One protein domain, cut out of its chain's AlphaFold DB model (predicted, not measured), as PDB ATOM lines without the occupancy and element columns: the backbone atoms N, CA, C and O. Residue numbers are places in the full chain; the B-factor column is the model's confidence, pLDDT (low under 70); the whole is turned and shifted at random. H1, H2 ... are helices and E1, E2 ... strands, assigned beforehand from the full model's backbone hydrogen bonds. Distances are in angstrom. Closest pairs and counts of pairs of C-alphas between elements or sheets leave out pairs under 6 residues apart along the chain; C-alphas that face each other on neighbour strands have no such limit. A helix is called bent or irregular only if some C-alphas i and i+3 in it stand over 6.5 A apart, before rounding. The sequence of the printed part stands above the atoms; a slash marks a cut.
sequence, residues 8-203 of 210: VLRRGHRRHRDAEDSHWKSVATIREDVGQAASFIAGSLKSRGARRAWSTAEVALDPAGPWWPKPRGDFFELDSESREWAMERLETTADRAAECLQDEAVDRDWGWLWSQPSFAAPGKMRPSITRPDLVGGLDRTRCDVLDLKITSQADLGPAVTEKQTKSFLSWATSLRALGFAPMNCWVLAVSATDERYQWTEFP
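What this domain is: This is residues 8 to 203 of the 210 residues of an uncharacterized protein of Spelaeicoccus albus (UniProt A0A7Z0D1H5). A twisted five-stranded sheet, E4 to E8, is covered on one face by H3b, the longer arm of the bent helix H3, and on the other by H4, in three layers. H1 runs side by side with H3b, and a small sheet of E1, E2 and E3 lies where H1 begins, with E1 next to E4. The 196 printed residues hold four named helices and eight named strands, in the order E1 E2 E3 H1 H2 H3 E4 E5 E6 H4 E7 E8; the class is mixed. The large sheet, ordered E4 E5 E6 E7 E8, is mixed, the small one, E1 E2 E3, antiparallel. The whole is compact, radius of gyration of the C-alphas 17.0 A, spanning 47 by 46 by 32 A.

How they stand to each other: Start at the large sheet: E4 (112 to 115), E5 (134 to 137) and E6 (142 to 151) form a meander, each strand the antiparallel neighbour of the one before, in two hairpins; N 114 and O 135 are 2.9 A apart, N 136 and O 144 2.9 A, within hydrogen-bond range. E7, residues 181 to 191, is parallel to E6, with N 147 and O 186 at 2.9 A. E8, residues 197 to 202, forms a hairpin with E7, with N 189 and O 198 at 2.8 A. H4, residues 163 to 177, is on one face at a height over the sheet of 9.5 A; its closest C-alphas to E7 are Ala 172 and Pro 182, 5.8 A. E6, H4 and E7 make a strand-helix-strand unit, parallel neighbour strands joined through a helix, with a right-handed crossover. H3, residues 80 to 107, one helix by its hydrogen bonds, is bent: C-alphas 88 and 91 are 7.1 A apart, with arms H3a (80 to 88) and H3b (91 to 107). H3b is on the opposite face from H4; its closest C-alphas to E7 are Ala 97 and Val 190, 6.4 A. H1, residues 30 to 45, touches H3b at Arg 31 and Ala 98, closest C-alphas 4.8 A, at a shallow tilt of 18 degrees, opposite ways. H2, residues 50 to 54, only just touches H1, only at the corner, with 3 pairs of C-alphas within 8 A, made by residues 44 to 45 of H1 alone; the closest are Ser 44 and Ala 50, 6.3 A. E1 (8 to 10), E2 (13 to 17) and E3 (24 to 29) form a second meander of two hairpins, with N 15 and O 8 at 2.8 A and N 25 and O 16 at 2.9 A. Every O i to N i+4 pair is within hydrogen-bond range in H1, H2, H3a and H3b, and 10 of 11 in H4.

Where its parts are: Find C-alpha 8 at (312.401, 262.403, 306.656), where E1 begins. From C-alpha 30 at (305.145, 269.014, 301.515) H1 runs 22.5 A; H3b measures 24.2 A, H4 22.1 A, E6 29.9 A and E7 30.4 A. E8 ends at C-alpha 202 at (311.914, 285.729, 317.022).

The domain as a whole: The two C-alphas farthest apart, Asp 21 and Asp 79, are 51.9 A apart. The printed part has no cut; the links H2 to H3, E4 to E5 and E6 to H4 are long. Mean pLDDT of the printed part is 74.1, with residues 48 to 75, 116 to 131, 159 and 162 under 70.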
ATOM      1  N   VAL A   8     311.109 262.182 307.311       82.94
ATOM      2  CA  VAL A   8     312.401 262.403 306.656       82.94
ATOM      3  C   VAL A   8     312.159 263.201 305.386       82.94
ATOM      4  O   VAL A   8     311.293 262.834 304.590       82.94
ATOM      5  N   LEU A   9     312.942 264.255 305.192       83.94
ATOM      6  CA  LEU A   9     312.844 265.146 304.050       83.94
ATOM      7  C   LEU A   9     314.096 265.083 303.173       83.94
ATOM      8  O   LEU A   9     315.173 264.650 303.589       83.94
ATOM      9  N   ARG A  10     313.937 265.492 301.916       85.56
ATOM     10  CA  ARG A  10     315.033 265.917 301.042       85.56
ATOM     11  C   ARG A  10     314.485 266.895 300.020       85.56
ATOM     12  O   ARG A  10     313.611 266.511 299.247       85.56
ATOM     13  N   ARG A  11     315.026 268.117 299.994       88.06
ATOM     14  CA  ARG A  11     314.605 269.178 299.061       88.06
ATOM     15  C   ARG A  11     313.082 269.391 299.083       88.06
ATOM     16  O   ARG A  11     312.440 269.292 298.044       88.06
ATOM     17  N   GLY A  12     312.492 269.540 300.270       81.19
ATOM     18  CA  GLY A  12     311.042 269.747 300.421       81.19
ATOM     19  C   GLY A  12     310.152 268.535 300.089       81.19
ATOM     20  O   GLY A  12     308.932 268.668 300.046       81.19
ATOM     21  N   HIS A  13     310.732 267.350 299.857       86.00
ATOM     22  CA  HIS A  13     309.981 266.117 299.600       86.00
ATOM     23  C   HIS A  13     310.066 265.155 300.776       86.00
ATOM     24  O   HIS A  13     311.162 264.875 301.276       86.00
ATOM     25  N   ARG A  14     308.931 264.559 301.146       86.25
ATOM     26  CA  ARG A  14     308.883 263.444 302.087       86.25
ATOM     27  C   ARG A  14     309.542 262.212 301.487       86.25
ATOM     28  O   ARG A  14     309.331 261.858 300.323       86.25
ATOM     29  N   ARG A  15     310.313 261.515 302.320       81.31
ATOM     30  CA  ARG A  15     310.959 260.254 301.972       81.31
ATOM     31  C   ARG A  15     310.319 259.076 302.687       81.31
ATOM     32  O   ARG A  15     309.994 259.146 303.870       81.31
ATOM     33  N   HIS A  16     310.229 257.963 301.975       83.44
ATOM     34  CA  HIS A  16     309.885 256.662 302.534       83.44
ATOM     35  C   HIS A  16     311.069 255.726 302.310       83.44
ATOM     36  O   HIS A  16     311.665 255.701 301.232       83.44
ATOM     37  N   ARG A  17     311.443 254.988 303.355       81.56
ATOM     38  CA  ARG A  17     312.332 253.845 303.216       81.56
ATOM     39  C   ARG A  17     311.529 252.670 302.681       81.56
ATOM     40  O   ARG A  17     310.625 252.195 303.361       81.56
ATOM     41  N   ASP A  18     311.860 252.240 301.480       77.62
ATOM     42  CA  ASP A  18     311.262 251.063 300.879       77.62
ATOM     43  C   ASP A  18     311.560 249.827 301.751       77.62
ATOM     44  O   ASP A  18     312.672 249.657 302.268       77.62
ATOM     45  N   ALA A  19     310.527 249.019 301.985       75.12
ATOM     46  CA  ALA A  19     310.599 247.857 302.860       75.12
ATOM     47  C   ALA A  19     311.414 246.709 302.245       75.12
ATOM     48  O   ALA A  19     311.967 245.902 302.991       75.12
ATOM     49  N   GLU A  20     311.498 246.648 300.917       76.69
ATOM     50  CA  GLU A  20     312.110 245.543 300.180       76.69
ATOM     51  C   GLU A  20     313.598 245.789 299.922       76.69
ATOM     52  O   GLU A  20     314.419 244.896 300.127       76.69
ATOM     53  N   ASP A  21     313.965 247.011 299.529       77.56
ATOM     54  CA  ASP A  21     315.334 247.346 299.115       77.56
ATOM     55  C   ASP A  21     316.089 248.231 300.130       77.56
ATOM     56  O   ASP A  21     317.277 248.513 299.971       77.56
ATOM     57  N   SER A  22     315.433 248.640 301.228       77.50
ATOM     58  CA  SER A  22     315.998 249.513 302.265       77.50
ATOM     59  C   SER A  22     316.478 250.890 301.781       77.50
ATOM     60  O   SER A  22     317.039 251.637 302.597       77.50
ATOM     61  N   HIS A  23     316.241 251.264 300.520       85.69
ATOM     62  CA  HIS A  23     316.596 252.563 299.973       85.69
ATOM     63  C   HIS A  23     315.523 253.611 300.277       85.69
ATOM     64  O   HIS A  23     314.335 253.338 300.432       85.69
ATOM     65  N   TRP A  24     315.958 254.864 300.374       85.50
ATOM     66  CA  TRP A  24     315.070 255.993 300.617       85.50
ATOM     67  C   TRP A  24     314.618 256.626 299.300       85.50
ATOM     68  O   TRP A  24     315.442 257.201 298.582       85.50
ATOM     69  N   LYS A  25     313.313 256.621 299.037       87.94
ATOM     70  CA  LYS A  25     312.691 257.218 297.846       87.94
ATOM     71  C   LYS A  25     311.930 258.485 298.236       87.94
ATOM     72  O   LYS A  25     311.320 258.522 299.305       87.94
ATOM     73  N   SER A  26     312.011 259.530 297.413       86.94
ATOM     74  CA  SER A  26     311.134 260.704 297.539       86.94
ATOM     75  C   SER A  26     309.750 260.331 297.015       86.94
ATOM     76  O   SER A  26     309.671 259.658 295.991       86.94
ATOM     77  N   VAL A  27     308.689 260.711 297.730       85.12
ATOM     78  CA  VAL A  27     307.322 260.241 297.438       85.12
ATOM     79  C   VAL A  27     306.389 261.381 297.058       85.12
ATOM     80  O   VAL A  27     305.793 261.326 295.993       85.12
ATOM     81  N   ALA A  28     306.269 262.387 297.919       82.19
ATOM     82  CA  ALA A  28     305.400 263.538 297.718       82.19
ATOM     83  C   ALA A  28     306.091 264.789 298.259       82.19
ATOM     84  O   ALA A  28     306.935 264.692 299.163       82.19
ATOM     85  N   THR A  29     305.763 265.951 297.710       85.94
ATOM     86  CA  THR A  29     306.188 267.221 298.295       85.94
ATOM     87  C   THR A  29     305.390 267.543 299.558       85.94
ATOM     88  O   THR A  29     304.315 266.984 299.790       85.94
ATOM     89  N   ILE A  30     305.901 268.469 300.377       83.00
ATOM     90  CA  ILE A  30     305.145 269.014 301.515       83.00
ATOM     91  C   ILE A  30     303.799 269.566 301.026       83.00
ATOM     92  O   ILE A  30     302.766 269.217 301.584       83.00
ATOM     93  N   ARG A  31     303.786 270.348 299.940       84.69
ATOM     94  CA  ARG A  31     302.554 270.888 299.352       84.69
ATOM     95  C   ARG A  31     301.561 269.806 298.916       84.69
ATOM     96  O   ARG A  31     300.376 269.931 299.194       84.69
ATOM     97  N   GLU A  32     302.019 268.741 298.263       81.62
ATOM     98  CA  GLU A  32     301.132 267.669 297.790       81.62
ATOM     99  C   GLU A  32     300.447 266.915 298.935       81.62
ATOM    100  O   GLU A  32     299.234 266.697 298.887       81.62
ATOM    101  N   ASP A  33     301.204 266.530 299.969       77.06
ATOM    102  CA  ASP A  33     300.654 265.819 301.134       77.06
ATOM    103  C   ASP A  33     299.579 266.663 301.839       77.06
ATOM    104  O   ASP A  33     298.570 266.154 302.333       77.06
ATOM    105  N   VAL A  34     299.783 267.975 301.855       77.00
ATOM    106  CA  VAL A  34     298.870 268.931 302.472       77.00
ATOM    107  C   VAL A  34     297.632 269.161 301.682       77.00
ATOM    108  O   VAL A  34     296.566 269.124 302.281       77.00
ATOM    109  N   GLY A  35     297.769 269.456 300.391       75.62
ATOM    110  CA  GLY A  35     296.617 269.736 299.554       75.62
ATOM    111  C   GLY A  35     295.664 268.554 299.628       75.62
ATOM    112  O   GLY A  35     294.484 268.718 299.918       75.62
ATOM    113  N   GLN A  36     296.202 267.329 299.552       77.06
ATOM    114  CA  GLN A  36     295.423 266.105 299.734       77.06
ATOM    115  C   GLN A  36     294.751 266.016 301.110       77.06
ATOM    116  O   GLN A  36     293.575 265.653 301.191       77.06
ATOM    117  N   ALA A  37     295.461 266.349 302.193       73.88
ATOM    118  CA  ALA A  37     294.866 266.387 303.525       73.88
ATOM    119  C   ALA A  37     293.762 267.455 303.608       73.88
ATOM    120  O   ALA A  37     292.651 267.162 304.046       73.88
ATOM    121  N   ALA A  38     294.018 268.672 303.138       75.31
ATOM    122  CA  ALA A  38     293.074 269.776 303.170       75.31
ATOM    123  C   ALA A  38     291.803 269.455 302.383       75.31
ATOM    124  O   ALA A  38     290.710 269.577 302.940       75.31
ATOM    125  N   SER A  39     291.933 268.929 301.162       78.06
ATOM    126  CA  SER A  39     290.796 268.487 300.355       78.06
ATOM    127  C   SER A  39     290.041 267.325 301.008       78.06
ATOM    128  O   SER A  39     288.809 267.299 300.998       78.06
ATOM    129  N   PHE A  40     290.738 266.372 301.640       76.94
ATOM    130  CA  PHE A  40     290.090 265.277 302.367       76.94
ATOM    131  C   PHE A  40     289.257 265.781 303.553       76.94
ATOM    132  O   PHE A  40     288.113 265.346 303.739       76.94
ATOM    133  N   ILE A  41     289.796 266.705 304.350       72.75
ATOM    134  CA  ILE A  41     289.057 267.317 305.459       72.75
ATOM    135  C   ILE A  41     287.901 268.157 304.941       72.75
ATOM    136  O   ILE A  41     286.790 268.036 305.463       72.75
ATOM    137  N   ALA A  42     288.116 268.935 303.881       74.81
ATOM    138  CA  ALA A  42     287.067 269.739 303.287       74.81
ATOM    139  C   ALA A  42     285.905 268.862 302.768       74.81
ATOM    140  O   ALA A  42     284.726 269.124 303.017       74.81
ATOM    141  N   GLY A  43     286.214 267.749 302.104       76.31
ATOM    142  CA  GLY A  43     285.207 266.767 301.703       76.31
ATOM    143  C   GLY A  43     284.493 266.134 302.903       76.31
ATOM    144  O   GLY A  43     283.266 266.007 302.919       76.31
ATOM    145  N   SER A  44     285.248 265.786 303.947       72.75
ATOM    146  CA  SER A  44     284.726 265.117 305.141       72.75
ATOM    147  C   SER A  44     283.782 266.002 305.957       72.75
ATOM    148  O   SER A  44     282.727 265.528 306.390       72.75
ATOM    149  N   LEU A  45     284.117 267.282 306.136       72.44
ATOM    150  CA  LEU A  45     283.308 268.244 306.890       72.44
ATOM    151  C   LEU A  45     282.006 268.627 306.162       72.44
ATOM    152  O   LEU A  45     281.018 268.943 306.824       72.44
ATOM    153  N   LYS A  46     281.957 268.517 304.825       75.12
ATOM    154  CA  LYS A  46     280.727 268.698 304.022       75.12
ATOM    155  C   LYS A  46     279.756 267.510 304.115       75.12
ATOM    156  O   LYS A  46     278.609 267.611 303.679       75.12
ATOM    157  N   SER A  47     280.180 266.370 304.662       76.12
ATOM    158  CA  SER A  47     279.342 265.166 304.727       76.12
ATOM    159  C   SER A  47     278.221 265.273 305.777       76.12
ATOM    160  O   SER A  47     278.399 265.838 306.857       76.12
ATOM    161  N   ARG A  48     277.059 264.649 305.521       67.06
ATOM    162  CA  ARG A  48     275.893 264.659 306.442       67.06
ATOM    163  C   ARG A  48     276.185 264.084 307.842       67.06
ATOM    164  O   ARG A  48     275.433 264.348 308.773       67.06
ATOM    165  N   GLY A  49     277.259 263.304 307.998       64.81
ATOM    166  CA  GLY A  49     277.697 262.714 309.270       64.81
ATOM    167  C   GLY A  49     278.826 263.473 309.978       64.81
ATOM    168  O   GLY A  49     279.250 263.041 311.054       64.81
ATOM    169  N   ALA A  50     279.309 264.583 309.406       65.38
ATOM    170  CA  ALA A  50     280.520 265.271 309.847       65.38
ATOM    171  C   ALA A  50     280.497 265.639 311.333       65.38
ATOM    172  O   ALA A  50     281.428 265.300 312.056       65.38
ATOM    173  N   ARG A  51     279.403 266.237 311.827       62.41
ATOM    174  CA  ARG A  51     279.302 266.668 313.231       62.41
ATOM    175  C   ARG A  51     279.554 265.525 314.210       62.41
ATOM    176  O   ARG A  51     280.270 265.720 315.175       62.41
ATOM    177  N   ARG A  52     279.011 264.331 313.959       58.09
ATOM    178  CA  ARG A  52     279.188 263.173 314.853       58.09
ATOM    179  C   ARG A  52     280.586 262.561 314.745       58.09
ATOM    180  O   ARG A  52     281.115 262.099 315.747       58.09
ATOM    181  N   ALA A  53     281.152 262.524 313.539       57.38
ATOM    182  CA  ALA A  53     282.478 261.956 313.297       57.38
ATOM    183  C   ALA A  53     283.614 262.878 313.775       57.38
ATOM    184  O   ALA A  53     284.669 262.386 314.165       57.38
ATOM    185  N   TRP A  54     283.385 264.194 313.771       58.53
ATOM    186  CA  TRP A  54     284.416 265.200 314.012       58.53
ATOM    187  C   TRP A  54     284.221 266.014 315.295       58.53
ATOM    188  O   TRP A  54     285.167 266.659 315.720       58.53
ATOM    189  N   SER A  55     283.076 265.951 315.990       49.91
ATOM    190  CA  SER A  55     282.930 266.594 317.313       49.91
ATOM    191  C   SER A  55     283.887 266.035 318.372       49.91
ATOM    192  O   SER A  55     284.085 266.653 319.410       49.91
ATOM    193  N   THR A  56     284.439 264.841 318.144       45.47
ATOM    194  CA  THR A  56     285.469 264.214 318.988       45.47
ATOM    195  C   THR A  56     286.859 264.257 318.357       45.47
ATOM    196  O   THR A  56     287.854 264.029 319.052       45.47
ATOM    197  N   ALA A  57     286.942 264.539 317.055       44.28
ATOM    198  CA  ALA A  57     288.196 264.764 316.368       44.28
ATOM    199  C   ALA A  57     288.586 266.214 316.637       44.28
ATOM    200  O   ALA A  57     288.112 267.137 315.985       44.28
ATOM    201  N   GLU A  58     289.445 266.421 317.631       42.22
ATOM    202  CA  GLU A  58     290.242 267.641 317.681       42.22
ATOM    203  C   GLU A  58     290.904 267.739 316.300       42.22
ATOM    204  O   GLU A  58     291.676 266.847 315.941       42.22
ATOM    205  N   VAL A  59     290.474 268.704 315.481       40.97
ATOM    206  CA  VAL A  59     290.941 268.933 314.104       40.97
ATOM    207  C   VAL A  59     292.380 269.429 314.209       40.97
ATOM    208  O   VAL A  59     292.681 270.610 314.113       40.97
ATOM    209  N   ALA A  60     293.250 268.500 314.560       37.94
ATOM    210  CA  ALA A  60     294.643 268.681 314.862       37.94
ATOM    211  C   ALA A  60     295.355 268.235 313.588       37.94
ATOM    212  O   ALA A  60     295.545 267.044 313.339       37.94
ATOM    213  N   LEU A  61     295.585 269.198 312.706       36.66
ATOM    214  CA  LEU A  61     296.086 268.978 311.360       36.66
ATOM    215  C   LEU A  61     297.351 269.796 311.179       36.66
ATOM    216  O   LEU A  61     297.301 271.017 311.263       36.66
ATOM    217  N   ASP A  62     298.457 269.068 311.007       40.72
ATOM    218  CA  ASP A  62     299.851 269.526 311.065       40.72
ATOM    219  C   ASP A  62     300.735 268.355 310.534       40.72
ATOM    220  O   ASP A  62     300.467 267.225 310.972       40.72
ATOM    221  N   PRO A  63     301.698 268.472 309.566       38.59
ATOM    222  CA  PRO A  63     302.686 269.538 309.300       38.59
ATOM    223  C   PRO A  63     302.546 270.514 308.166       38.59
ATOM    224  O   PRO A  63     303.417 271.371 308.057       38.59
ATOM    225  N   ALA A  64     301.550 270.426 307.303       43.22
ATOM    226  CA  ALA A  64     301.414 271.498 306.328       43.22
ATOM    227  C   ALA A  64     299.949 271.810 305.953       43.22
ATOM    228  O   ALA A  64     299.721 272.735 305.195       43.22
ATOM    229  N   GLY A  65     298.949 271.184 306.597       35.72
ATOM    230  CA  GLY A  65     297.561 271.676 306.640       35.72
ATOM    231  C   GLY A  65     296.538 270.642 307.107       35.72
ATOM    232  O   GLY A  65     296.915 269.507 307.402       35.72
ATOM    233  N   PRO A  66     295.237 270.994 307.125       46.09
ATOM    234  CA  PRO A  66     294.678 272.335 307.259       46.09
ATOM    235  C   PRO A  66     294.528 272.792 308.720       46.09
ATOM    236  O   PRO A  66     293.866 272.178 309.554       46.09
ATOM    237  N   TRP A  67     295.128 273.940 308.983       52.56
ATOM    238  CA  TRP A  67     295.482 274.456 310.294       52.56
ATOM    239  C   TRP A  67     294.316 275.117 311.020       52.56
ATOM    240  O   TRP A  67     293.950 276.258 310.742       52.56
ATOM    241  N   TRP A  68     293.773 274.408 312.006       47.31
ATOM    242  CA  TRP A  68     292.868 274.976 312.998       47.31
ATOM    243  C   TRP A  68     293.487 274.830 314.390       47.31
ATOM    244  O   TRP A  68     293.164 273.886 315.107       47.31
ATOM    245  N   PRO A  69     294.341 275.766 314.844       39.56
ATOM    246  CA  PRO A  69     294.948 275.688 316.178       39.56
ATOM    247  C   PRO A  69     293.942 275.943 317.334       39.56
ATOM    248  O   PRO A  69     294.348 276.227 318.456       39.56
ATOM    249  N   LYS A  70     292.632 275.761 317.079       37.53
ATOM    250  CA  LYS A  70     291.400 276.233 317.753       37.53
ATOM    251  C   LYS A  70     290.841 277.556 317.193       37.53
ATOM    252  O   LYS A  70     291.525 278.578 317.244       37.53
ATOM    253  N   PRO A  71     289.590 277.575 316.682       37.56
ATOM    254  CA  PRO A  71     288.869 278.806 316.376       37.56
ATOM    255  C   PRO A  71     288.346 279.460 317.658       37.56
ATOM    256  O   PRO A  71     288.265 278.837 318.714       37.56
ATOM    257  N   ARG A  72     287.904 280.712 317.548       42.47
ATOM    258  CA  ARG A  72     286.951 281.332 318.479       42.47
ATOM    259  C   ARG A  72     285.648 280.484 318.568       42.47
ATOM    260  O   ARG A  72     284.676 280.846 317.927       42.47
ATOM    261  N   GLY A  73     285.611 279.374 319.312       47.16
ATOM    262  CA  GLY A  73     284.447 278.459 319.392       47.16
ATOM    263  C   GLY A  73     284.368 277.489 318.203       47.16
ATOM    264  O   GLY A  73     284.724 277.853 317.087       47.16
ATOM    265  N   ASP A  74     284.004 276.231 318.438       62.69
ATOM    266  CA  ASP A  74     284.246 275.086 317.545       62.69
ATOM    267  C   ASP A  74     283.645 275.257 316.128       62.69
ATOM    268  O   ASP A  74     282.607 275.883 315.954       62.69
ATOM    269  N   PHE A  75     284.236 274.660 315.076       68.31
ATOM    270  CA  PHE A  75     283.736 274.770 313.682       68.31
ATOM    271  C   PHE A  75     282.227 274.469 313.547       68.31
ATOM    272  O   PHE A  75     281.513 275.117 312.784       68.31
ATOM    273  N   PHE A  76     281.715 273.512 314.330       70.81
ATOM    274  CA  PHE A  76     280.289 273.159 314.369       70.81
ATOM    275  C   PHE A  76     279.418 274.088 315.231       70.81
ATOM    276  O   PHE A  76     278.208 273.860 315.318       70.81
ATOM    277  N   GLU A  77     279.997 275.108 315.849       71.25
ATOM    278  CA  GLU A  77     279.326 276.195 316.573       71.25
ATOM    279  C   GLU A  77     279.204 277.462 315.718       71.25
ATOM    280  O   GLU A  77     278.331 278.284 315.984       71.25
ATOM    281  N   LEU A  78     280.005 277.588 314.653       70.50
ATOM    282  CA  LEU A  78     279.882 278.662 313.664       70.50
ATOM    283  C   LEU A  78     278.515 278.626 312.965       70.50
ATOM    284  O   LEU A  78     277.931 277.550 312.805       70.50
ATOM    285  N   ASP A  79     278.015 279.766 312.496       76.94
ATOM    286  CA  ASP A  79     276.862 279.804 311.590       76.94
ATOM    287  C   ASP A  79     277.199 279.183 310.214       76.94
ATOM    288  O   ASP A  79     278.357 278.889 309.905       76.94
ATOM    289  N   SER A  80     276.179 278.924 309.390       79.38
ATOM    290  CA  SER A  80     276.357 278.254 308.094       79.38
ATOM    291  C   SER A  80     277.266 279.025 307.132       79.38
ATOM    292  O   SER A  80     278.097 278.402 306.479       79.38
ATOM    293  N   GLU A  81     277.141 280.352 307.073       77.00
ATOM    294  CA  GLU A  81     277.926 281.204 306.172       77.00
ATOM    295  C   GLU A  81     279.406 281.182 306.571       77.00
ATOM    296  O   GLU A  81     280.283 280.928 305.746       77.00
ATOM    297  N   SER A  82     279.687 281.324 307.867       74.00
ATOM    298  CA  SER A  82     281.031 281.220 308.435       74.00
ATOM    299  C   SER A  82     281.668 279.852 308.172       74.00
ATOM    300  O   SER A  82     282.874 279.774 307.926       74.00
ATOM    301  N   ARG A  83     280.885 278.764 308.197       74.88
ATOM    302  CA  ARG A  83     281.377 277.420 307.844       74.88
ATOM    303  C   ARG A  83     281.681 277.296 306.362       74.88
ATOM    304  O   ARG A  83     282.723 276.752 306.021       74.88
ATOM    305  N   GLU A  84     280.800 277.762 305.488       77.69
ATOM    306  CA  GLU A  84     281.035 277.729 304.040       77.69
ATOM    307  C   GLU A  84     282.291 278.524 303.678       77.69
ATOM    308  O   GLU A  84     283.205 277.980 303.059       77.69
ATOM    309  N   TRP A  85     282.410 279.746 304.202       78.56
ATOM    310  CA  TRP A  85     283.583 280.605 304.041       78.56
ATOM    311  C   TRP A  85     284.886 279.922 304.480       78.56
ATOM    312  O   TRP A  85     285.898 279.976 303.773       78.56
ATOM    313  N   ALA A  86     284.858 279.267 305.644       74.44
ATOM    314  CA  ALA A  86     285.968 278.508 306.213       74.44
ATOM    315  C   ALA A  86     286.412 277.365 305.292       74.44
ATOM    316  O   ALA A  86     287.599 277.141 305.070       74.44
ATOM    317  N   MET A  87     285.432 276.648 304.756       77.56
ATOM    318  CA  MET A  87     285.622 275.466 303.928       77.56
ATOM    319  C   MET A  87     286.128 275.796 302.527       77.56
ATOM    320  O   MET A  87     286.917 275.033 301.978       77.56
ATOM    321  N   GLU A  88     285.698 276.917 301.953       78.19
ATOM    322  CA  GLU A  88     286.183 277.411 300.659       78.19
ATOM    323  C   GLU A  88     287.655 277.827 300.700       78.19
ATOM    324  O   GLU A  88     288.372 277.679 299.715       78.19
ATOM    325  N   ARG A  89     288.118 278.339 301.844       76.19
ATOM    326  CA  ARG A  89     289.486 278.857 302.006       76.19
ATOM    327  C   ARG A  89     290.480 277.838 302.527       76.19
ATOM    328  O   ARG A  89     291.682 278.099 302.487       76.19
ATOM    329  N   LEU A  90     289.989 276.712 303.034       74.88
ATOM    330  CA  LEU A  90     290.798 275.729 303.733       74.88
ATOM    331  C   LEU A  90     291.944 275.204 302.870       74.88
ATOM    332  O   LEU A  90     293.095 275.233 303.293       74.88
ATOM    333  N   GLU A  91     291.609 274.756 301.662       76.75
ATOM    334  CA  GLU A  91     292.559 274.178 300.712       76.75
ATOM    335  C   GLU A  91     293.567 275.231 300.260       76.75
ATOM    336  O   GLU A  91     294.763 275.051 300.458       76.75
ATOM    337  N   THR A  92     293.094 276.383 299.776       80.81
ATOM    338  CA  THR A  92     293.961 277.464 299.284       80.81
ATOM    339  C   THR A  92     294.929 277.980 300.351       80.81
ATOM    340  O   THR A  92     296.108 278.190 300.072       80.81
ATOM    341  N   THR A  93     294.460 278.167 301.590       78.44
ATOM    342  CA  THR A  93     295.311 278.679 302.678       78.44
ATOM    343  C   THR A  93     296.332 277.629 303.124       78.44
ATOM    344  O   THR A  93     297.485 277.964 303.399       78.44
ATOM    345  N   ALA A  94     295.926 276.356 303.185       78.50
ATOM    346  CA  ALA A  94     296.812 275.245 303.516       78.50
ATOM    347  C   ALA A  94     297.898 275.056 302.448       78.50
ATOM    348  O   ALA A  94     299.078 275.012 302.787       78.50
ATOM    349  N   ASP A  95     297.516 275.037 301.170       82.75
ATOM    350  CA  ASP A  95     298.441 274.948 300.039       82.75
ATOM    351  C   ASP A  95     299.478 276.067 300.072       82.75
ATOM    352  O   ASP A  95     300.669 275.811 299.889       82.75
ATOM    353  N   ARG A  96     299.046 277.302 300.358       86.25
ATOM    354  CA  ARG A  96     299.956 278.446 300.414       86.25
ATOM    355  C   ARG A  96     300.951 278.343 301.566       86.25
ATOM    356  O   ARG A  96     302.140 278.587 301.368       86.25
ATOM    357  N   ALA A  97     300.487 277.962 302.756       85.06
ATOM    358  CA  ALA A  97     301.374 277.719 303.891       85.06
ATOM    359  C   ALA A  97     302.384 276.604 303.578       85.06
ATOM    360  O   ALA A  97     303.572 276.741 303.865       85.06
ATOM    361  N   ALA A  98     301.922 275.525 302.947       85.12
ATOM    362  CA  ALA A  98     302.748 274.382 302.589       85.12
ATOM    363  C   ALA A  98     303.796 274.704 301.525       85.12
ATOM    364  O   ALA A  98     304.915 274.212 301.618       85.12
ATOM    365  N   GLU A  99     303.455 275.536 300.544       89.38
ATOM    366  CA  GLU A  99     304.400 276.048 299.555       89.38
ATOM    367  C   GLU A  99     305.511 276.862 300.227       89.38
ATOM    368  O   GLU A  99     306.682 276.546 300.050       89.38
ATOM    369  N   CYS A 100     305.154 277.813 301.098       90.38
ATOM    370  CA  CYS A 100     306.140 278.612 301.833       90.38
ATOM    371  C   CYS A 100     307.059 277.734 302.698       90.38
ATOM    372  O   CYS A 100     308.265 277.954 302.756       90.38
ATOM    373  N   LEU A 101     306.496 276.721 303.363       89.00
ATOM    374  CA  LEU A 101     307.259 275.755 304.157       89.00
ATOM    375  C   LEU A 101     308.159 274.869 303.299       89.00
ATOM    376  O   LEU A 101     309.249 274.505 303.730       89.00
ATOM    377  N   GLN A 102     307.699 274.482 302.112       89.56
ATOM    378  CA  GLN A 102     308.471 273.676 301.177       89.56
ATOM    379  C   GLN A 102     309.684 274.443 300.660       89.56
ATOM    380  O   GLN A 102     310.773 273.870 300.624       89.56
ATOM    381  N   ASP A 103     309.490 275.706 300.289       92.44
ATOM    382  CA  ASP A 103     310.559 276.582 299.821       92.44
ATOM    383  C   ASP A 103     311.589 276.799 300.938       92.44
ATOM    384  O   ASP A 103     312.771 276.530 300.734       92.44
ATOM    385  N   GLU A 104     311.142 277.107 302.162       91.50
ATOM    386  CA  GLU A 104     312.043 277.246 303.315       91.50
ATOM    387  C   GLU A 104     312.780 275.929 303.626       91.50
ATOM    388  O   GLU A 104     313.983 275.917 303.887       91.50
ATOM    389  N   ALA A 105     312.099 274.782 303.534       89.56
ATOM    390  CA  ALA A 105     312.724 273.474 303.731       89.56
ATOM    391  C   ALA A 105     313.809 273.167 302.686       89.56
ATOM    392  O   ALA A 105     314.749 272.424 302.978       89.56
ATOM    393  N   VAL A 106     313.668 273.682 301.461       92.19
ATOM    394  CA  VAL A 106     314.683 273.571 300.404       92.19
ATOM    395  C   VAL A 106     315.844 274.512 300.692       92.19
ATOM    396  O   VAL A 106     316.987 274.055 300.709       92.19
ATOM    397  N   ASP A 107     315.556 275.785 300.947       94.25
ATOM    398  CA  ASP A 107     316.561 276.834 301.134       94.25
ATOM    399  C   ASP A 107     317.444 276.570 302.357       94.25
ATOM    400  O   ASP A 107     318.656 276.802 302.328       94.25
ATOM    401  N   ARG A 108     316.856 276.006 303.416       89.56
ATOM    402  CA  ARG A 108     317.555 275.651 304.658       89.56
ATOM    403  C   ARG A 108     318.095 274.224 304.704       89.56
ATOM    404  O   ARG A 108     318.688 273.841 305.709       89.56
ATOM    405  N   ASP A 109     317.886 273.440 303.647       91.38
ATOM    406  CA  ASP A 109     318.237 272.016 303.565       91.38
ATOM    407  C   ASP A 109     317.718 271.194 304.760       91.38
ATOM    408  O   ASP A 109     318.445 270.426 305.394       91.38
ATOM    409  N   TRP A 110     316.433 271.347 305.096       90.75
ATOM    410  CA  TRP A 110     315.833 270.531 306.147       90.75
ATOM    411  C   TRP A 110     315.855 269.045 305.761       90.75
ATOM    412  O   TRP A 110     315.266 268.612 304.764       90.75
ATOM    413  N   GLY A 111     316.498 268.234 306.599       86.69
ATOM    414  CA  GLY A 111     316.575 266.780 306.466       86.69
ATOM    415  C   GLY A 111     315.417 266.036 307.133       86.69
ATOM    416  O   GLY A 111     315.204 264.849 306.867       86.69
ATOM    417  N   TRP A 112     314.657 266.704 308.001       86.06
ATOM    418  CA  TRP A 112     313.450 266.153 308.612       86.06
ATOM    419  C   TRP A 112     312.483 267.244 309.076       86.06
ATOM    420  O   TRP A 112     312.874 268.391 309.251       86.06
ATOM    421  N   LEU A 113     311.220 266.878 309.288       82.31
ATOM    422  CA  LEU A 113     310.176 267.766 309.795       82.31
ATOM    423  C   LEU A 113     309.345 267.056 310.862       82.31
ATOM    424  O   LEU A 113     308.992 265.880 310.720       82.31
ATOM    425  N   TRP A 114     309.037 267.768 311.940       79.06
ATOM    426  CA  TRP A 114     308.174 267.293 313.013       79.06
ATOM    427  C   TRP A 114     306.965 268.217 313.187       79.06
ATOM    428  O   TRP A 114     307.148 269.421 313.298       79.06
ATOM    429  N   SER A 115     305.768 267.624 313.247       70.56
ATOM    430  CA  SER A 115     304.469 268.269 313.479       70.56
ATOM    431  C   SER A 115     303.740 267.849 314.748       70.56
ATOM    432  O   SER A 115     303.983 266.760 315.297       70.56
ATOM    433  N   GLN A 116     302.757 268.663 315.146       56.56
ATOM    434  CA  GLN A 116     301.776 268.374 316.193       56.56
ATOM    435  C   GLN A 116     300.314 268.439 315.679       56.56
ATOM    436  O   GLN A 116     299.748 269.509 315.531       56.56
ATOM    437  N   PRO A 117     299.598 267.314 315.525       48.28
ATOM    438  CA  PRO A 117     299.971 265.970 315.887       48.28
ATOM    439  C   PRO A 117     300.758 265.333 314.753       48.28
ATOM    440  O   PRO A 117     300.670 265.679 313.581       48.28
ATOM    441  N   SER A 118     301.480 264.286 315.094       41.28
ATOM    442  CA  SER A 118     301.954 263.383 314.069       41.28
ATOM    443  C   SER A 118     300.806 262.698 313.347       41.28
ATOM    444  O   SER A 118     299.931 262.127 314.006       41.28
ATOM    445  N   PHE A 119     300.895 262.596 312.025       35.72
ATOM    446  CA  PHE A 119     300.180 261.572 311.269       35.72
ATOM    447  C   PHE A 119     300.632 260.182 311.748       35.72
ATOM    448  O   PHE A 119     301.593 259.604 311.246       35.72
ATOM    449  N   ALA A 120     299.981 259.656 312.785       29.39
ATOM    450  CA  ALA A 120     300.340 258.383 313.397       29.39
ATOM    451  C   ALA A 120     299.102 257.593 313.827       29.39
ATOM    452  O   ALA A 120     298.967 257.277 315.000       29.39
ATOM    453  N   ALA A 121     298.279 257.203 312.849       27.89
ATOM    454  CA  ALA A 121     297.208 256.206 312.947       27.89
ATOM    455  C   ALA A 121     296.093 256.466 313.999       27.89
ATOM    456  O   ALA A 121     296.319 257.055 315.057       27.89
ATOM    457  N   PRO A 122     294.860 255.980 313.760       27.48
ATOM    458  CA  PRO A 122     293.804 256.020 314.768       27.48
ATOM    459  C   PRO A 122     294.260 255.285 316.041       27.48
ATOM    460  O   PRO A 122     294.616 254.109 315.987       27.48
ATOM    461  N   GLY A 123     294.264 255.972 317.185       29.58
ATOM    462  CA  GLY A 123     294.459 255.346 318.499       29.58
ATOM    463  C   GLY A 123     295.848 255.459 319.140       29.58
ATOM    464  O   GLY A 123     296.069 254.825 320.171       29.58
ATOM    465  N   LYS A 124     296.782 256.265 318.615       28.56
ATOM    466  CA  LYS A 124     298.026 256.573 319.345       28.56
ATOM    467  C   LYS A 124     297.919 257.892 320.114       28.56
ATOM    468  O   LYS A 124     297.546 258.924 319.569       28.56
ATOM    469  N   MET A 125     298.208 257.800 321.416       32.50
ATOM    470  CA  MET A 125     298.088 258.859 322.423       32.50
ATOM    471  C   MET A 125     298.821 260.151 322.041       32.50
ATOM    472  O   MET A 125     299.933 260.118 321.513       32.50
ATOM    473  N   ARG A 126     298.197 261.284 322.387       34.00
ATOM    474  CA  ARG A 126     298.709 262.642 322.181       34.00
ATOM    475  C   ARG A 126     300.020 262.843 322.951       34.00
ATOM    476  O   ARG A 126     300.032 262.642 324.167       34.00
ATOM    477  N   PRO A 127     301.112 263.290 322.314       31.02
ATOM    478  CA  PRO A 127     302.200 263.889 323.062       31.02
ATOM    479  C   PRO A 127     301.679 265.195 323.674       31.02
ATOM    480  O   PRO A 127     301.436 266.158 322.961       31.02
ATOM    481  N   SER A 128     301.493 265.228 324.994       37.47
ATOM    482  CA  SER A 128     301.289 266.478 325.730       37.47
ATOM    483  C   SER A 128     302.601 267.233 325.749       37.47
ATOM    484  O   SER A 128     303.376 267.129 326.702       37.47
ATOM    485  N   ILE A 129     302.864 267.989 324.698       46.72
ATOM    486  CA  ILE A 129     303.679 269.161 324.883       46.72
ATOM    487  C   ILE A 129     302.913 270.304 324.265       46.72
ATOM    488  O   ILE A 129     302.423 270.226 323.150       46.72
ATOM    489  N   THR A 130     302.802 271.354 325.046       51.22
ATOM    490  CA  THR A 130     302.444 272.707 324.658       51.22
ATOM    491  C   THR A 130     303.471 273.230 323.640       51.22
ATOM    492  O   THR A 130     304.227 274.124 323.991       51.22
ATOM    493  N   ARG A 131     303.607 272.576 322.475       65.94
ATOM    494  CA  ARG A 131     304.721 272.606 321.501       65.94
ATOM    495  C   ARG A 131     304.422 273.548 320.320       65.94
ATOM    496  O   ARG A 131     303.256 273.863 320.113       65.94
ATOM    497  N   PRO A 132     305.465 273.984 319.588       71.31
ATOM    498  CA  PRO A 132     305.313 274.716 318.333       71.31
ATOM    499  C   PRO A 132     304.535 273.874 317.320       71.31
ATOM    500  O   PRO A 132     304.521 272.644 317.446       71.31
ATOM    501  N   ASP A 133     303.964 274.531 316.312       76.62
ATOM    502  CA  ASP A 133     303.311 273.846 315.194       76.62
ATOM    503  C   ASP A 133     304.340 272.942 314.487       76.62
ATOM    504  O   ASP A 133     304.155 271.735 314.351       76.62
ATOM    505  N   LEU A 134     305.527 273.475 314.174       82.19
ATOM    506  CA  LEU A 134     306.553 272.731 313.443       82.19
ATOM    507  C   LEU A 134     307.944 272.811 314.058       82.19
ATOM    508  O   LEU A 134     308.342 273.798 314.679       82.19
ATOM    509  N   VAL A 135     308.726 271.763 313.805       85.94
ATOM    510  CA  VAL A 135     310.176 271.756 314.005       85.94
ATOM    511  C   VAL A 135     310.858 271.213 312.750       85.94
ATOM    512  O   VAL A 135     310.708 270.033 312.424       85.94
ATOM    513  N   GLY A 136     311.604 272.074 312.058       88.19
ATOM    514  CA  GLY A 136     312.402 271.738 310.877       88.19
ATOM    515  C   GLY A 136     313.825 271.349 311.270       88.19
ATOM    516  O   GLY A 136     314.489 272.058 312.014       88.19
ATOM    517  N   GLY A 137     314.305 270.198 310.825       88.81
ATOM    518  CA  GLY A 137     315.607 269.666 311.201       88.81
ATOM    519  C   GLY A 137     316.699 269.965 310.196       88.81
ATOM    520  O   GLY A 137     316.666 269.404 309.106       88.81
ATOM    521  N   LEU A 138     317.704 270.745 310.587       88.44
ATOM    522  CA  LEU A 138     318.894 271.012 309.769       88.44
ATOM    523  C   LEU A 138     319.839 269.803 309.784       88.44
ATOM    524  O   LEU A 138     320.381 269.388 308.765       88.44
ATOM    525  N   ASP A 139     320.019 269.200 310.959       88.00
ATOM    526  CA  ASP A 139     320.731 267.935 311.120       88.00
ATOM    527  C   ASP A 139     320.169 267.140 312.309       88.00
ATOM    528  O   ASP A 139     319.012 267.302 312.695       88.00
ATOM    529  N   ARG A 140     320.948 266.211 312.874       81.75
ATOM    530  CA  ARG A 140     320.494 265.357 313.978       81.75
ATOM    531  C   ARG A 140     320.161 266.142 315.252       81.75
ATOM    532  O   ARG A 140     319.342 265.657 316.030       81.75
ATOM    533  N   THR A 141     320.809 267.279 315.495       84.31
ATOM    534  CA  THR A 141     320.642 268.062 316.724       84.31
ATOM    535  C   THR A 141     320.146 269.470 316.445       84.31
ATOM    536  O   THR A 141     319.319 269.955 317.210       84.31
ATOM    537  N   ARG A 142     320.590 270.124 315.369       91.31
ATOM    538  CA  ARG A 142     320.175 271.488 315.025       91.31
ATOM    539  C   ARG A 142     318.800 271.509 314.371       91.31
ATOM    540  O   ARG A 142     318.537 270.740 313.441       91.31
ATOM    541  N   CYS A 143     317.940 272.411 314.831       91.38
ATOM    542  CA  CYS A 143     316.591 272.564 314.300       91.38
ATOM    543  C   CYS A 143     316.088 274.006 314.333       91.38
ATOM    544  O   CYS A 143     316.553 274.826 315.117       91.38
ATOM    545  N   ASP A 144     315.093 274.280 313.508       92.56
ATOM    546  CA  ASP A 144     314.309 275.500 313.490       92.56
ATOM    547  C   ASP A 144     312.938 275.229 314.113       92.56
ATOM    548  O   ASP A 144     312.384 274.135 313.976       92.56
ATOM    549  N   VAL A 145     312.392 276.215 314.819       89.94
ATOM    550  CA  VAL A 145     311.098 276.140 315.501       89.94
ATOM    551  C   VAL A 145     310.126 277.070 314.800       89.94
ATOM    552  O   VAL A 145     310.417 278.256 314.669       89.94
ATOM    553  N   LEU A 146     308.973 276.561 314.373       87.50
ATOM    554  CA  LEU A 146     308.016 277.351 313.614       87.50
ATOM    555  C   LEU A 146     306.622 277.324 314.231       87.50
ATOM    556  O   LEU A 146     306.137 276.297 314.697       87.50
ATOM    557  N   ASP A 147     305.987 278.485 314.200       85.69
ATOM    558  CA  ASP A 147     304.604 278.716 314.590       85.69
ATOM    559  C   ASP A 147     303.868 279.268 313.365       85.69
ATOM    560  O   ASP A 147     304.339 280.176 312.684       85.69
ATOM    561  N   LEU A 148     302.718 278.708 313.043       81.31
ATOM    562  CA  LEU A 148     301.923 279.074 311.886       81.31
ATOM    563  C   LEU A 148     300.735 279.912 312.334       81.31
ATOM    564  O   LEU A 148     300.103 279.680 313.372       81.31
ATOM    565  N   LYS A 149     300.419 280.938 311.554       80.44
ATOM    566  CA  LYS A 149     299.300 281.835 311.819       80.44
ATOM    567  C   LYS A 149     298.530 282.080 310.539       80.44
ATOM    568  O   LYS A 149     299.103 282.304 309.481       80.44
ATOM    569  N   ILE A 150     297.211 282.064 310.659       75.62
ATOM    570  CA  ILE A 150     296.298 282.415 309.577       75.62
ATOM    571  C   ILE A 150     295.492 283.621 310.032       75.62
ATOM    572  O   ILE A 150     295.002 283.662 311.162       75.62
ATOM    573  N   THR A 151     295.348 284.606 309.153       74.12
ATOM    574  CA  THR A 151     294.551 285.800 309.431       74.12
ATOM    575  C   THR A 151     293.825 286.270 308.180       74.12
ATOM    576  O   THR A 151     294.328 286.145 307.070       74.12
ATOM    577  N   SER A 152     292.625 286.823 308.347       75.94
ATOM    578  CA  SER A 152     291.900 287.533 307.286       75.94
ATOM    579  C   SER A 152     292.185 289.040 307.282       75.94
ATOM    580  O   SER A 152     291.564 289.787 306.528       75.94
ATOM    581  N   GLN A 153     293.077 289.512 308.157       78.25
ATOM    582  CA  GLN A 153     293.432 290.924 308.245       78.25
ATOM    583  C   GLN A 153     294.300 291.355 307.060       78.25
ATOM    584  O   GLN A 153     295.107 290.589 306.537       78.25
ATOM    585  N   ALA A 154     294.148 292.619 306.654       78.75
ATOM    586  CA  ALA A 154     294.964 293.197 305.595       78.75
ATOM    587  C   ALA A 154     296.438 293.311 306.007       78.75
ATOM    588  O   ALA A 154     297.310 293.110 305.172       78.75
ATOM    589  N   ASP A 155     296.721 293.609 307.270       82.31
ATOM    590  CA  ASP A 155     298.076 293.558 307.814       82.31
ATOM    591  C   ASP A 155     298.303 292.192 308.479       82.31
ATOM    592  O   ASP A 155     297.495 291.760 309.306       82.31
ATOM    593  N   LEU A 156     299.382 291.503 308.100       81.06
ATOM    594  CA  LEU A 156     299.753 290.203 308.669       81.06
ATOM    595  C   LEU A 156     300.558 290.362 309.967       81.06
ATOM    596  O   LEU A 156     300.559 289.450 310.796       81.06
ATOM    597  N   GLY A 157     301.181 291.526 310.186       74.88
ATOM    598  CA  GLY A 157     301.981 291.833 311.371       74.88
ATOM    599  C   GLY A 157     301.228 291.641 312.693       74.88
ATOM    600  O   GLY A 157     301.750 290.963 313.570       74.88
ATOM    601  N   PRO A 158     299.982 292.130 312.853       72.19
ATOM    602  CA  PRO A 158     299.199 291.950 314.078       72.19
ATOM    603  C   PRO A 158     298.835 290.496 314.418       72.19
ATOM    604  O   PRO A 158     298.484 290.213 315.565       72.19
ATOM    605  N   ALA A 159     298.901 289.565 313.455       63.69
ATOM    606  CA  ALA A 159     298.744 288.133 313.734       63.69
ATOM    607  C   ALA A 159     299.950 287.560 314.501       63.69
ATOM    608  O   ALA A 159     299.857 286.499 315.124       63.69
ATOM    609  N   VAL A 160     301.063 288.294 314.476       71.88
ATOM    610  CA  VAL A 160     302.304 288.026 315.182       71.88
ATOM    611  C   VAL A 160     302.344 288.912 316.432       71.88
ATOM    612  O   VAL A 160     302.334 290.136 316.365       71.88
ATOM    613  N   THR A 161     302.339 288.301 317.612       74.44
ATOM    614  CA  THR A 161     302.280 289.006 318.898       74.44
ATOM    615  C   THR A 161     303.572 288.811 319.679       74.44
ATOM    616  O   THR A 161     304.105 287.708 319.741       74.44
ATOM    617  N   GLU A 162     304.019 289.833 320.412       68.06
ATOM    618  CA  GLU A 162     305.175 289.722 321.326       68.06
ATOM    619  C   GLU A 162     305.008 288.618 322.390       68.06
ATOM    620  O   GLU A 162     305.977 288.132 322.975       68.06
ATOM    621  N   LYS A 163     303.769 288.167 322.637       70.12
ATOM    622  CA  LYS A 163     303.485 287.033 323.523       70.12
ATOM    623  C   LYS A 163     304.061 285.714 322.989       70.12
ATOM    624  O   LYS A 163     304.338 284.834 323.802       70.12
ATOM    625  N   GLN A 164     304.294 285.590 321.678       79.25
ATOM    626  CA  GLN A 164     304.923 284.412 321.067       79.25
ATOM    627  C   GLN A 164     306.375 284.236 321.500       79.25
ATOM    628  O   GLN A 164     306.812 283.097 321.640       79.25
ATOM    629  N   THR A 165     307.094 285.314 321.830       83.69
ATOM    630  CA  THR A 165     308.467 285.223 322.344       83.69
ATOM    631  C   THR A 165     308.540 284.295 323.556       83.69
ATOM    632  O   THR A 165     309.395 283.418 323.619       83.69
ATOM    633  N   LYS A 166     307.598 284.406 324.503       84.38
ATOM    634  CA  LYS A 166     307.563 283.528 325.688       84.38
ATOM    635  C   LYS A 166     307.323 282.063 325.318       84.38
ATOM    636  O   LYS A 166     307.940 281.184 325.922       84.38
ATOM    637  N   SER A 167     306.464 281.808 324.333       85.06
ATOM    638  CA  SER A 167     306.219 280.460 323.812       85.06
ATOM    639  C   SER A 167     307.475 279.887 323.164       85.06
ATOM    640  O   SER A 167     307.916 278.817 323.572       85.06
ATOM    641  N   PHE A 168     308.121 280.628 322.258       88.50
ATOM    642  CA  PHE A 168     309.371 280.209 321.621       88.50
ATOM    643  C   PHE A 168     310.483 279.933 322.632       88.50
ATOM    644  O   PHE A 168     311.160 278.914 322.526       88.50
ATOM    645  N   LEU A 169     310.638 280.772 323.659       87.81
ATOM    646  CA  LEU A 169     311.603 280.536 324.737       87.81
ATOM    647  C   LEU A 169     311.308 279.233 325.497       87.81
ATOM    648  O   LEU A 169     312.217 278.443 325.770       87.81
ATOM    649  N   SER A 170     310.036 278.977 325.809       85.94
ATOM    650  CA  SER A 170     309.602 277.740 326.466       85.94
ATOM    651  C   SER A 170     309.831 276.504 325.583       85.94
ATOM    652  O   SER A 170     310.344 275.482 326.055       85.94
ATOM    653  N   TRP A 171     309.522 276.601 324.289       85.75
ATOM    654  CA  TRP A 171     309.738 275.539 323.306       85.75
ATOM    655  C   TRP A 171     311.216 275.245 323.103       85.75
ATOM    656  O   TRP A 171     311.618 274.085 323.175       85.75
ATOM    657  N   ALA A 172     312.034 276.283 322.930       86.75
ATOM    658  CA  ALA A 172     313.472 276.152 322.777       86.75
ATOM    659  C   ALA A 172     314.096 275.480 324.007       86.75
ATOM    660  O   ALA A 172     314.876 274.542 323.870       86.75
ATOM    661  N   THR A 173     313.687 275.883 325.214       85.56
ATOM    662  CA  THR A 173     314.130 275.249 326.470       85.56
ATOM    663  C   THR A 173     313.754 273.766 326.515       85.56
ATOM    664  O   THR A 173     314.584 272.916 326.837       85.56
ATOM    665  N   SER A 174     312.520 273.436 326.128       81.75
ATOM    666  CA  SER A 174     312.033 272.052 326.089       81.75
ATOM    667  C   SER A 174     312.780 271.195 325.060       81.75
ATOM    668  O   SER A 174     313.065 270.031 325.322       81.75
ATOM    669  N   LEU A 175     313.113 271.756 323.895       81.94
ATOM    670  CA  LEU A 175     313.892 271.082 322.853       81.94
ATOM    671  C   LEU A 175     315.350 270.868 323.284       81.94
ATOM    672  O   LEU A 175     315.880 269.773 323.096       81.94
ATOM    673  N   ARG A 176     315.962 271.856 323.949       85.62
ATOM    674  CA  ARG A 176     317.308 271.740 324.538       85.62
ATOM    675  C   ARG A 176     317.385 270.631 325.582       85.62
ATOM    676  O   ARG A 176     318.304 269.818 325.535       85.62
ATOM    677  N   ALA A 177     316.379 270.508 326.449       80.81
ATOM    678  CA  ALA A 177     316.291 269.411 327.418       80.81
ATOM    679  C   ALA A 177     316.196 268.014 326.763       80.81
ATOM    680  O   ALA A 177     316.509 267.009 327.398       80.81
ATOM    681  N   LEU A 178     315.783 267.943 325.492       77.94
ATOM    682  CA  LEU A 178     315.731 266.715 324.693       77.94
ATOM    683  C   LEU A 178     316.997 266.484 323.846       77.94
ATOM    684  O   LEU A 178     317.059 265.493 323.119       77.94
ATOM    685  N   GLY A 179     317.999 267.364 323.941       79.94
ATOM    686  CA  GLY A 179     319.263 267.268 323.207       79.94
ATOM    687  C   GLY A 179     319.254 267.910 321.816       79.94
ATOM    688  O   GLY A 179     320.176 267.664 321.039       79.94
ATOM    689  N   PHE A 180     318.238 268.715 321.489       86.06
ATOM    690  CA  PHE A 180     318.216 269.521 320.266       86.06
ATOM    691  C   PHE A 180     318.803 270.920 320.502       86.06
ATOM    692  O   PHE A 180     318.790 271.438 321.615       86.06
ATOM    693  N   ALA A 181     319.277 271.556 319.437       90.25
ATOM    694  CA  ALA A 181     319.789 272.918 319.410       90.25
ATOM    695  C   ALA A 181     318.890 273.768 318.492       90.25
ATOM    696  O   ALA A 181     319.081 273.756 317.275       90.25
ATOM    697  N   PRO A 182     317.887 274.471 319.053       90.50
ATOM    698  CA  PRO A 182     317.083 275.432 318.309       90.50
ATOM    699  C   PRO A 182     317.963 276.572 317.795       90.50
ATOM    700  O   PRO A 182     318.593 277.258 318.600       90.50
ATOM    701  N   MET A 183     318.002 276.751 316.479       92.88
ATOM    702  CA  MET A 183     318.812 277.755 315.793       92.88
ATOM    703  C   MET A 183     318.004 279.007 315.482       92.88
ATOM    704  O   MET A 183     318.527 280.106 315.603       92.88
ATOM    705  N   ASN A 184     316.737 278.834 315.099       92.44
ATOM    706  CA  ASN A 184     315.854 279.931 314.734       92.44
ATOM    707  C   ASN A 184     314.425 279.659 315.208       92.44
ATOM    708  O   ASN A 184     314.001 278.504 315.321       92.44
ATOM    709  N   CYS A 185     313.688 280.736 315.464       91.50
ATOM    710  CA  CYS A 185     312.282 280.714 315.841       91.50
ATOM    711  C   CYS A 185     311.509 281.620 314.883       91.50
ATOM    712  O   CYS A 185     311.753 282.826 314.869       91.50
ATOM    713  N   TRP A 186     310.572 281.070 314.114       91.31
ATOM    714  CA  TRP A 186     309.812 281.848 313.137       91.31
ATOM    715  C   TRP A 186     308.317 281.708 313.293       91.31
ATOM    716  O   TRP A 186     307.796 280.640 313.602       91.31
ATOM    717  N   VAL A 187     307.627 282.795 312.977       89.44
ATOM    718  CA  VAL A 187     306.206 282.762 312.666       89.44
ATOM    719  C   VAL A 187     306.029 282.887 311.161       89.44
ATOM    720  O   VAL A 187     306.536 283.840 310.573       89.44
ATOM    721  N   LEU A 188     305.276 281.967 310.559       89.69
ATOM    722  CA  LEU A 188     304.721 282.140 309.218       89.69
ATOM    723  C   LEU A 188     303.266 282.584 309.352       89.69
ATOM    724  O   LEU A 188     302.407 281.802 309.759       89.69
ATOM    725  N   ALA A 189     302.986 283.835 309.001       87.06
ATOM    726  CA  ALA A 189     301.630 284.344 308.870       87.06
ATOM    727  C   ALA A 189     301.176 284.232 307.411       87.06
ATOM    728  O   ALA A 189     301.855 284.732 306.519       87.06
ATOM    729  N   VAL A 190     300.022 283.612 307.164       85.69
ATOM    730  CA  VAL A 190     299.416 283.473 305.833       85.69
ATOM    731  C   VAL A 190     298.044 284.136 305.820       85.69
ATOM    732  O   VAL A 190     297.260 284.026 306.768       85.69
ATOM    733  N   SER A 191     297.759 284.844 304.735       82.69
ATOM    734  CA  SER A 191     296.451 285.433 304.484       82.69
ATOM    735  C   SER A 191     295.418 284.349 304.180       82.69
ATOM    736  O   SER A 191     295.638 283.473 303.350       82.69
ATOM    737  N   ALA A 192     294.255 284.423 304.823       80.12
ATOM    738  CA  ALA A 192     293.109 283.579 304.486       80.12
ATOM    739  C   ALA A 192     292.352 284.083 303.243       80.12
ATOM    740  O   ALA A 192     291.407 283.443 302.786       80.12
ATOM    741  N   THR A 193     292.670 285.278 302.739       78.56
ATOM    742  CA  THR A 193     291.869 285.957 301.706       78.56
ATOM    743  C   THR A 193     292.589 286.136 300.380       78.56
ATOM    744  O   THR A 193     291.930 286.414 299.383       78.56
ATOM    745  N   ASP A 194     293.911 286.002 300.362       84.69
ATOM    746  CA  ASP A 194     294.761 286.202 299.192       84.69
ATOM    747  C   ASP A 194     296.086 285.432 299.356       84.69
ATOM    748  O   ASP A 194     296.262 284.672 300.302       84.69
ATOM    749  N   GLU A 195     297.024 285.615 298.427       87.38
ATOM    750  CA  GLU A 195     298.280 284.850 298.364       87.38
ATOM    751  C   GLU A 195     299.411 285.406 299.250       87.38
ATOM    752  O   GLU A 195     300.555 284.933 299.185       87.38
ATOM    753  N   ARG A 196     299.138 286.438 300.059       90.50
ATOM    754  CA  ARG A 196     300.167 287.084 300.878       90.50
ATOM    755  C   ARG A 196     300.559 286.211 302.061       90.50
ATOM    756  O   ARG A 196     299.731 285.554 302.693       90.50
ATOM    757  N   TYR A 197     301.841 286.274 302.391       91.06
ATOM    758  CA  TYR A 197     302.424 285.639 303.559       91.06
ATOM    759  C   TYR A 197     303.537 286.519 304.125       91.06
ATOM    760  O   TYR A 197     304.040 287.420 303.448       91.06
ATOM    761  N   GLN A 198     303.913 286.262 305.371       91.69
ATOM    762  CA  GLN A 198     304.994 286.956 306.047       91.69
ATOM    763  C   GLN A 198     305.714 286.008 307.000       91.69
ATOM    764  O   GLN A 198     305.089 285.375 307.850       91.69
ATOM    765  N   TRP A 199     307.037 285.975 306.881       92.12
ATOM    766  CA  TRP A 199     307.926 285.381 307.868       92.12
ATOM    767  C   TRP A 199     308.351 286.439 308.884       92.12
ATOM    768  O   TRP A 199     308.775 287.532 308.506       92.12
ATOM    769  N   THR A 200     308.262 286.107 310.168       91.06
ATOM    770  CA  THR A 200     308.754 286.956 311.256       91.06
ATOM    771  C   THR A 200     309.658 286.145 312.166       91.06
ATOM    772  O   THR A 200     309.249 285.117 312.700       91.06
ATOM    773  N   GLU A 201     310.881 286.625 312.360       90.75
ATOM    774  CA  GLU A 201     311.864 286.004 313.237       90.75
ATOM    775  C   GLU A 201     311.744 286.478 314.680       90.75
ATOM    776  O   GLU A 201     311.491 287.650 314.965       90.75
ATOM    777  N   PHE A 202     311.932 285.529 315.588       89.62
ATOM    778  CA  PHE A 202     311.914 285.729 317.022       89.62
ATOM    779  C   PHE A 202     313.252 285.333 317.635       89.62
ATOM    780  O   PHE A 202     313.879 284.371 317.189       89.62
ATOM    781  N   PRO A 203     313.655 285.999 318.729       82.62
ATOM    782  CA  PRO A 203     314.842 285.601 319.461       82.62
ATOM    783  C   PRO A 203     314.716 284.158 319.960       82.62
ATOM    784  O   PRO A 203     313.839 283.824 320.763       82.62
TER     785      PRO A 203